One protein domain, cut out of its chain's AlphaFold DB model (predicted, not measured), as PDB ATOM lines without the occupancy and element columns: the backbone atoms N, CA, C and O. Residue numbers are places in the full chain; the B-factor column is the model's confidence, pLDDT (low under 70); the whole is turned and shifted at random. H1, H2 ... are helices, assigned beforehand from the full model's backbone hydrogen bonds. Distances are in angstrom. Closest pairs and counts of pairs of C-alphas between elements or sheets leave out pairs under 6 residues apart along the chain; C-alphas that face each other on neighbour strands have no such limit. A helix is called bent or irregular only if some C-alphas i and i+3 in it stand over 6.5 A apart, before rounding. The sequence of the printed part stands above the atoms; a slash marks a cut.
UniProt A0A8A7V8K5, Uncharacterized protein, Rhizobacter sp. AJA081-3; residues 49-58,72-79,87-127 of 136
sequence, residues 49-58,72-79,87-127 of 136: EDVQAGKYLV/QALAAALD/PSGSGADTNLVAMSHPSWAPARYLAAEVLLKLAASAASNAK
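Overview. This is residues 49 to 58, 72 to 79 and 87 to 127 of the 136 residues of an uncharacterized protein of Rhizobacter sp. AJA081-3 (UniProt A0A8A7V8K5). A long helix, H4, forms one side of an open frame, with the shorter helices H3 and H5 turned off at its two ends; H2 packs on one side of H4, and H1 packs on H2. Contacts are few, and residues 115 to 127, which hold the last part of H4 and the whole of H5, stick out. The printed part has 59 residues, with five named helices in the order H1, H2, H3, H4, H5 and no named strand; its class is all helix. It is loose, with a radius of gyration of the C-alphas of 14.0 A, and elongated, spanning 38 by 22 by 20 A.

Arrangement. Look first at H1, residues 49 to 57, and H2, residues 72 to 77: they touch, their closest C-alphas being those of Gln 52 and Ala 75, 4.7 A apart. They run opposite ways at a shallow tilt of 22 degrees. Go on to H4, residues 102 to 117: H2 touches it, the closest C-alphas being those of Ala 77 and Ala 107, 5.6 A apart. H2 and H4 run opposite ways at a shallow tilt of 19 degrees. H1 and H4 are apart. H3, residues 92 to 99, and H4 meet only through their link, and so do H4 and H5, residues 119 to 127. In H2, H3 and H5 every O i to N i+4 pair is within hydrogen-bond range; in H4 10 of 12 are, and in H1 1 of 5, beside 5 of 6 O i to N i+3 pairs.

Along the chain. Find C-alpha 49 at (10.674, -36.979, 26.345); from there H1 runs 13.9 A to C-alpha 57. H1 is neither bent nor irregular, but only just: C-alphas 52 and 55 are 6.1 A apart. H2 covers 8.6 A from Gln 72 to Ala 77, and H3 10.3 A from Ala 92 to Met 99. At C-alpha 102, (23.967, -35.781, 38.795), begins H4, which runs 24.2 A to Lys 117. It is only just irregular, with C-alphas 103 and 106 7.0 A apart. H5 runs 12.4 A from Ala 119 to C-alpha 127 at (19.759, -51.210, 6.356).

Size, cuts and confidence. The two C-alphas farthest apart, those of Pro 87 and Lys 127, are 38.8 A apart. Residues 59 to 71 are not printed, and C-alphas 58 and 72 across this cut are 7.7 A apart. Residues 80 to 86 are not printed either, and C-alphas 79 and 87 are 17.2 A apart. The links H3 to H4 and H4 to H5 are tight. The mean pLDDT of the printed part is 95.4, and no printed residue is under 70.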
ATOM      1  N   GLU A  49      11.875 -36.575  27.083       95.62
ATOM      2  CA  GLU A  49      10.674 -36.979  26.345       95.62
ATOM      3  C   GLU A  49      11.022 -37.881  25.152       95.62
ATOM      4  O   GLU A  49      10.427 -38.951  25.009       95.62
ATOM      5  N   ASP A  50      12.039 -37.520  24.367       96.19
ATOM      6  CA  ASP A  50      12.481 -38.293  23.201       96.19
ATOM      7  C   ASP A  50      12.911 -39.718  23.576       96.19
ATOM      8  O   ASP A  50      12.548 -40.691  22.909       96.19
ATOM      9  N   VAL A  51      13.655 -39.876  24.676       97.88
ATOM     10  CA  VAL A  51      14.066 -41.207  25.142       97.88
ATOM     11  C   VAL A  51      12.895 -41.951  25.795       97.88
ATOM     12  O   VAL A  51      12.724 -43.150  25.554       97.88
ATOM     13  N   GLN A  52      12.037 -41.278  26.573       96.81
ATOM     14  CA  GLN A  52      10.852 -41.905  27.177       96.81
ATOM     15  C   GLN A  52       9.830 -42.376  26.133       96.81
ATOM     16  O   GLN A  52       9.134 -43.369  26.366       96.81
ATOM     17  N   ALA A  53       9.760 -41.723  24.971       95.06
ATOM     18  CA  ALA A  53       8.929 -42.148  23.848       95.06
ATOM     19  C   ALA A  53       9.316 -43.538  23.308       95.06
ATOM     20  O   ALA A  53       8.478 -44.213  22.709       95.06
ATOM     21  N   GLY A  54      10.523 -44.036  23.610       96.00
ATOM     22  CA  GLY A  54      10.941 -45.405  23.301       96.00
ATOM     23  C   GLY A  54       9.979 -46.482  23.813       96.00
ATOM     24  O   GLY A  54       9.848 -47.533  23.189       96.00
ATOM     25  N   LYS A  55       9.212 -46.212  24.880       96.00
ATOM     26  CA  LYS A  55       8.180 -47.134  25.391       96.00
ATOM     27  C   LYS A  55       7.131 -47.534  24.344       96.00
ATOM     28  O   LYS A  55       6.545 -48.603  24.466       96.00
ATOM     29  N   TYR A  56       6.900 -46.704  23.322       95.94
ATOM     30  CA  TYR A  56       5.950 -46.991  22.240       95.94
ATOM     31  C   TYR A  56       6.488 -47.980  21.195       95.94
ATOM     32  O   TYR A  56       5.736 -48.436  20.339       95.94
ATOM     33  N   LEU A  57       7.774 -48.331  21.254       96.88
ATOM     34  CA  LEU A  57       8.381 -49.354  20.397       96.88
ATOM     35  C   LEU A  57       8.125 -50.775  20.913       96.88
ATOM     36  O   LEU A  57       8.220 -51.736  20.152       96.88
ATOM     37  N   VAL A  58       7.807 -50.904  22.200       97.50
ATOM     38  CA  VAL A  58       7.668 -52.184  22.895       97.50
ATOM     39  C   VAL A  58       6.342 -52.853  22.542       97.50
ATOM     40  O   VAL A  58       5.295 -52.207  22.510       97.50
ATOM     41  N   GLN A  72      12.455 -50.528  28.037       97.88
ATOM     42  CA  GLN A  72      11.626 -50.234  29.212       97.88
ATOM     43  C   GLN A  72      12.458 -49.801  30.421       97.88
ATOM     44  O   GLN A  72      12.098 -48.838  31.099       97.88
ATOM     45  N   ALA A  73      13.575 -50.484  30.685       97.56
ATOM     46  CA  ALA A  73      14.464 -50.151  31.791       97.56
ATOM     47  C   ALA A  73      15.035 -48.733  31.647       97.56
ATOM     48  O   ALA A  73      15.073 -47.988  32.627       97.56
ATOM     49  N   LEU A  74      15.430 -48.334  30.432       98.44
ATOM     50  CA  LEU A  74      15.906 -46.977  30.171       98.44
ATOM     51  C   LEU A  74      14.808 -45.930  30.354       98.44
ATOM     52  O   LEU A  74      15.048 -44.919  31.012       98.44
ATOM     53  N   ALA A  75      13.604 -46.181  29.836       96.44
ATOM     54  CA  ALA A  75      12.475 -45.273  30.025       96.44
ATOM     55  C   ALA A  75      12.153 -45.068  31.519       96.44
ATOM     56  O   ALA A  75      11.964 -43.933  31.953       96.44
ATOM     57  N   ALA A  76      12.172 -46.142  32.314       95.44
ATOM     58  CA  ALA A  76      11.952 -46.084  33.760       95.44
ATOM     59  C   ALA A  76      13.089 -45.369  34.513       95.44
ATOM     60  O   ALA A  76      12.849 -44.668  35.495       95.44
ATOM     61  N   ALA A  77      14.339 -45.488  34.051       96.12
ATOM     62  CA  ALA A  77      15.479 -44.798  34.660       96.12
ATOM     63  C   ALA A  77      15.410 -43.265  34.530       96.12
ATOM     64  O   ALA A  77      16.121 -42.561  35.249       96.12
ATOM     65  N   LEU A  78      14.557 -42.743  33.643       96.50
ATOM     66  CA  LEU A  78      14.315 -41.309  33.476       96.50
ATOM     67  C   LEU A  78      13.246 -40.758  34.431       96.50
ATOM     68  O   LEU A  78      13.186 -39.542  34.628       96.50
ATOM     69  N   ASP A  79      12.426 -41.611  35.052       93.19
ATOM     70  CA  ASP A  79      11.349 -41.184  35.955       93.19
ATOM     71  C   ASP A  79      11.838 -40.326  37.137       93.19
ATOM     72  O   ASP A  79      11.201 -39.310  37.424       93.19
ATOM     73  N   PRO A  87      17.060 -26.172  35.561       88.38
ATOM     74  CA  PRO A  87      17.041 -24.959  34.758       88.38
ATOM     75  C   PRO A  87      16.531 -25.235  33.338       88.38
ATOM     76  O   PRO A  87      16.931 -26.203  32.696       88.38
ATOM     77  N   SER A  88      15.656 -24.369  32.842       82.06
ATOM     78  CA  SER A  88      15.065 -24.472  31.507       82.06
ATOM     79  C   SER A  88      15.161 -23.140  30.770       82.06
ATOM     80  O   SER A  88      15.365 -22.085  31.378       82.06
ATOM     81  N   GLY A  89      15.052 -23.186  29.442       78.81
ATOM     82  CA  GLY A  89      15.129 -22.013  28.579       78.81
ATOM     83  C   GLY A  89      16.116 -22.154  27.424       78.81
ATOM     84  O   GLY A  89      16.643 -23.231  27.119       78.81
ATOM     85  N   SER A  90      16.351 -21.024  26.762       78.12
ATOM     86  CA  SER A  90      17.298 -20.898  25.660       78.12
ATOM     87  C   SER A  90      18.693 -20.528  26.168       78.12
ATOM     88  O   SER A  90      18.848 -19.690  27.055       78.12
ATOM     89  N   GLY A  91      19.718 -21.135  25.571       87.56
ATOM     90  CA  GLY A  91      21.115 -20.765  25.798       87.56
ATOM     91  C   GLY A  91      21.962 -21.898  26.367       87.56
ATOM     92  O   GLY A  91      21.481 -22.753  27.113       87.56
ATOM     93  N   ALA A  92      23.238 -21.895  25.987       90.06
ATOM     94  CA  ALA A  92      24.171 -22.970  26.304       90.06
ATOM     95  C   ALA A  92      24.367 -23.150  27.816       90.06
ATOM     96  O   ALA A  92      24.233 -24.264  28.307       90.06
ATOM     97  N   ASP A  93      24.588 -22.064  28.562       93.50
ATOM     98  CA  ASP A  93      24.903 -22.138  29.995       93.50
ATOM     99  C   ASP A  93      23.757 -22.747  30.813       93.50
ATOM    100  O   ASP A  93      23.974 -23.663  31.605       93.50
ATOM    101  N   THR A  94      22.520 -22.294  30.589       93.69
ATOM    102  CA  THR A  94      21.333 -22.812  31.289       93.69
ATOM    103  C   THR A  94      21.150 -24.307  31.042       93.69
ATOM    104  O   THR A  94      20.950 -25.077  31.984       93.69
ATOM    105  N   ASN A  95      21.255 -24.729  29.780       95.12
ATOM    106  CA  ASN A  95      21.098 -26.131  29.411       95.12
ATOM    107  C   ASN A  95      22.262 -26.978  29.937       95.12
ATOM    108  O   ASN A  95      22.029 -28.080  30.426       95.12
ATOM    109  N   LEU A  96      23.489 -26.453  29.933       96.44
ATOM    110  CA  LEU A  96      24.645 -27.153  30.481       96.44
ATOM    111  C   LEU A  96      24.507 -27.373  31.988       96.44
ATOM    112  O   LEU A  96      24.811 -28.467  32.458       96.44
ATOM    113  N   VAL A  97      24.009 -26.394  32.751       96.19
ATOM    114  CA  VAL A  97      23.729 -26.582  34.185       96.19
ATOM    115  C   VAL A  97      22.686 -27.683  34.391       96.19
ATOM    116  O   VAL A  97      22.887 -28.565  35.225       96.19
ATOM    117  N   ALA A  98      21.602 -27.671  33.612       96.19
ATOM    118  CA  ALA A  98      20.548 -28.679  33.697       96.19
ATOM    119  C   ALA A  98      21.052 -30.090  33.361       96.19
ATOM    120  O   ALA A  98      20.788 -31.040  34.101       96.19
ATOM    121  N   MET A  99      21.824 -30.223  32.281       96.81
ATOM    122  CA  MET A  99      22.395 -31.502  31.870       96.81
ATOM    123  C   MET A  99      23.523 -31.940  32.809       96.81
ATOM    124  O   MET A  99      23.680 -33.126  33.075       96.81
ATOM    125  N   SER A 100      24.274 -31.033  33.423       96.69
ATOM    126  CA  SER A 100      25.335 -31.407  34.371       96.69
ATOM    127  C   SER A 100      24.807 -31.941  35.708       96.69
ATOM    128  O   SER A 100      25.591 -32.404  36.535       96.69
ATOM    129  N   HIS A 101      23.489 -31.916  35.940       96.62
ATOM    130  CA  HIS A 101      22.904 -32.418  37.174       96.62
ATOM    131  C   HIS A 101      23.173 -33.932  37.364       96.62
ATOM    132  O   HIS A 101      22.996 -34.724  36.432       96.62
ATOM    133  N   PRO A 102      23.568 -34.389  38.568       95.62
ATOM    134  CA  PRO A 102      23.967 -35.781  38.795       95.62
ATOM    135  C   PRO A 102      22.833 -36.801  38.618       95.62
ATOM    136  O   PRO A 102      23.117 -37.976  38.395       95.62
ATOM    137  N   SER A 103      21.563 -36.378  38.661       96.00
ATOM    138  CA  SER A 103      20.413 -37.268  38.407       96.00
ATOM    139  C   SER A 103      20.446 -37.921  37.024       96.00
ATOM    140  O   SER A 103      19.834 -38.966  36.840       96.00
ATOM    141  N   TRP A 104      21.163 -37.334  36.062       97.38
ATOM    142  CA  TRP A 104      21.321 -37.901  34.725       97.38
ATOM    143  C   TRP A 104      22.269 -39.101  34.691       97.38
ATOM    144  O   TRP A 104      22.140 -39.941  33.807       97.38
ATOM    145  N   ALA A 105      23.216 -39.215  35.628       95.62
ATOM    146  CA  ALA A 105      24.304 -40.192  35.535       95.62
ATOM    147  C   ALA A 105      23.833 -41.655  35.381       95.62
ATOM    148  O   ALA A 105      24.356 -42.332  34.493       95.62
ATOM    149  N   PRO A 106      22.832 -42.149  36.142       96.19
ATOM    150  CA  PRO A 106      22.311 -43.502  35.943       96.19
ATOM    151  C   PRO A 106      21.708 -43.706  34.548       96.19
ATOM    152  O   PRO A 106      21.973 -44.722  33.909       96.19
ATOM    153  N   ALA A 107      20.947 -42.727  34.053       97.75
ATOM    154  CA  ALA A 107      20.320 -42.794  32.736       97.75
ATOM    155  C   ALA A 107      21.356 -42.755  31.601       97.75
ATOM    156  O   ALA A 107      21.220 -43.502  30.639       97.75
ATOM    157  N   ARG A 108      22.430 -41.961  31.730       98.06
ATOM    158  CA  ARG A 108      23.535 -41.937  30.750       98.06
ATOM    159  C   ARG A 108      24.259 -43.273  30.659       98.06
ATOM    160  O   ARG A 108      24.521 -43.757  29.563       98.06
ATOM    161  N   TYR A 109      24.571 -43.863  31.813       97.06
ATOM    162  CA  TYR A 109      25.192 -45.183  31.868       97.06
ATOM    163  C   TYR A 109      24.296 -46.221  31.188       97.06
ATOM    164  O   TYR A 109      24.739 -46.956  30.310       97.06
ATOM    165  N   LEU A 110      23.011 -46.234  31.549       98.19
ATOM    166  CA  LEU A 110      22.062 -47.186  30.991       98.19
ATOM    167  C   LEU A 110      21.837 -46.972  29.489       98.19
ATOM    168  O   LEU A 110      21.723 -47.946  28.756       98.19
ATOM    169  N   ALA A 111      21.837 -45.725  29.013       98.56
ATOM    170  CA  ALA A 111      21.753 -45.409  27.590       98.56
ATOM    171  C   ALA A 111      22.903 -46.043  26.795       98.56
ATOM    172  O   ALA A 111      22.662 -46.650  25.753       98.56
ATOM    173  N   ALA A 112      24.137 -45.979  27.309       98.31
ATOM    174  CA  ALA A 112      25.283 -46.623  26.668       98.31
ATOM    175  C   ALA A 112      25.108 -48.151  26.576       98.31
ATOM    176  O   ALA A 112      25.355 -48.742  25.525       98.31
ATOM    177  N   GLU A 113      24.611 -48.785  27.642       98.44
ATOM    178  CA  GLU A 113      24.308 -50.221  27.643       98.44
ATOM    179  C   GLU A 113      23.202 -50.577  26.640       98.44
ATOM    180  O   GLU A 113      23.330 -51.546  25.892       98.44
ATOM    181  N   VAL A 114      22.139 -49.771  26.559       98.44
ATOM    182  CA  VAL A 114      21.040 -49.973  25.605       98.44
ATOM    183  C   VAL A 114      21.538 -49.964  24.159       98.44
ATOM    184  O   VAL A 114      21.128 -50.822  23.377       98.44
ATOM    185  N   LEU A 115      22.465 -49.071  23.798       98.44
ATOM    186  CA  LEU A 115      23.049 -49.041  22.448       98.44
ATOM    187  C   LEU A 115      23.798 -50.333  22.112       98.44
ATOM    188  O   LEU A 115      23.687 -50.838  20.995       98.44
ATOM    189  N   LEU A 116      24.518 -50.907  23.080       98.00
ATOM    190  CA  LEU A 116      25.197 -52.192  22.898       98.00
ATOM    191  C   LEU A 116      24.194 -53.333  22.701       98.00
ATOM    192  O   LEU A 116      24.409 -54.211  21.866       98.00
ATOM    193  N   LYS A 117      23.094 -53.320  23.457       98.31
ATOM    194  CA  LYS A 117      22.060 -54.363  23.402       98.31
ATOM    195  C   LYS A 117      21.237 -54.307  22.124       98.31
ATOM    196  O   LYS A 117      20.908 -55.353  21.580       98.31
ATOM    197  N   LEU A 118      20.985 -53.107  21.612       98.00
ATOM    198  CA  LEU A 118      20.229 -52.885  20.384       98.00
ATOM    199  C   LEU A 118      21.091 -52.909  19.119       98.00
ATOM    200  O   LEU A 118      20.555 -52.703  18.036       98.00
ATOM    201  N   ALA A 119      22.403 -53.152  19.205       97.56
ATOM    202  CA  ALA A 119      23.319 -53.001  18.071       97.56
ATOM    203  C   ALA A 119      22.893 -53.796  16.818       97.56
ATOM    204  O   ALA A 119      22.981 -53.294  15.695       97.56
ATOM    205  N   ALA A 120      22.386 -55.021  16.993       96.50
ATOM    206  CA  ALA A 120      21.903 -55.848  15.883       96.50
ATOM    207  C   ALA A 120      20.628 -55.274  15.236       96.50
ATOM    208  O   ALA A 120      20.531 -55.188  14.005       96.50
ATOM    209  N   SER A 121      19.670 -54.835  16.053       97.19
ATOM    210  CA  SER A 121      18.444 -54.187  15.583       97.19
ATOM    211  C   SER A 121      18.725 -52.821  14.957       97.19
ATOM    212  O   SER A 121      18.156 -52.498  13.915       97.19
ATOM    213  N   ALA A 122      19.663 -52.049  15.505       97.06
ATOM    214  CA  ALA A 122      20.123 -50.782  14.946       97.06
ATOM    215  C   ALA A 122      20.759 -50.972  13.559       97.06
ATOM    216  O   ALA A 122      20.454 -50.225  12.628       97.06
ATOM    217  N   ALA A 123      21.578 -52.014  13.375       96.31
ATOM    218  CA  ALA A 123      22.142 -52.355  12.070       96.31
ATOM    219  C   ALA A 123      21.053 -52.741  11.052       96.31
ATOM    220  O   ALA A 123      21.089 -52.305   9.897       96.31
ATOM    221  N   SER A 124      20.055 -53.518  11.483       96.06
ATOM    222  CA  SER A 124      18.902 -53.884  10.650       96.06
ATOM    223  C   SER A 124      18.067 -52.659  10.262       96.06
ATOM    224  O   SER A 124      17.736 -52.486   9.090       96.06
ATOM    225  N   ASN A 125      17.805 -51.762  11.213       96.81
ATOM    226  CA  ASN A 125      17.100 -50.503  10.986       96.81
ATOM    227  C   ASN A 125      17.840 -49.587  10.002       96.81
ATOM    228  O   ASN A 125      17.229 -49.072   9.069       96.81
ATOM    229  N   ALA A 126      19.158 -49.434  10.154       95.69
ATOM    230  CA  ALA A 126      19.970 -48.648   9.229       95.69
ATOM    231  C   ALA A 126      19.914 -49.209   7.800       95.69
ATOM    232  O   ALA A 126      19.806 -48.446   6.838       95.69
ATOM    233  N   LYS A 127      19.925 -50.542   7.652       95.62
ATOM    234  CA  LYS A 127      19.759 -51.210   6.356       95.62
ATOM    235  C   LYS A 127      18.370 -50.965   5.763       95.62
ATOM    236  O   LYS A 127      18.284 -50.670   4.572       95.62
TER     237      LYS A 127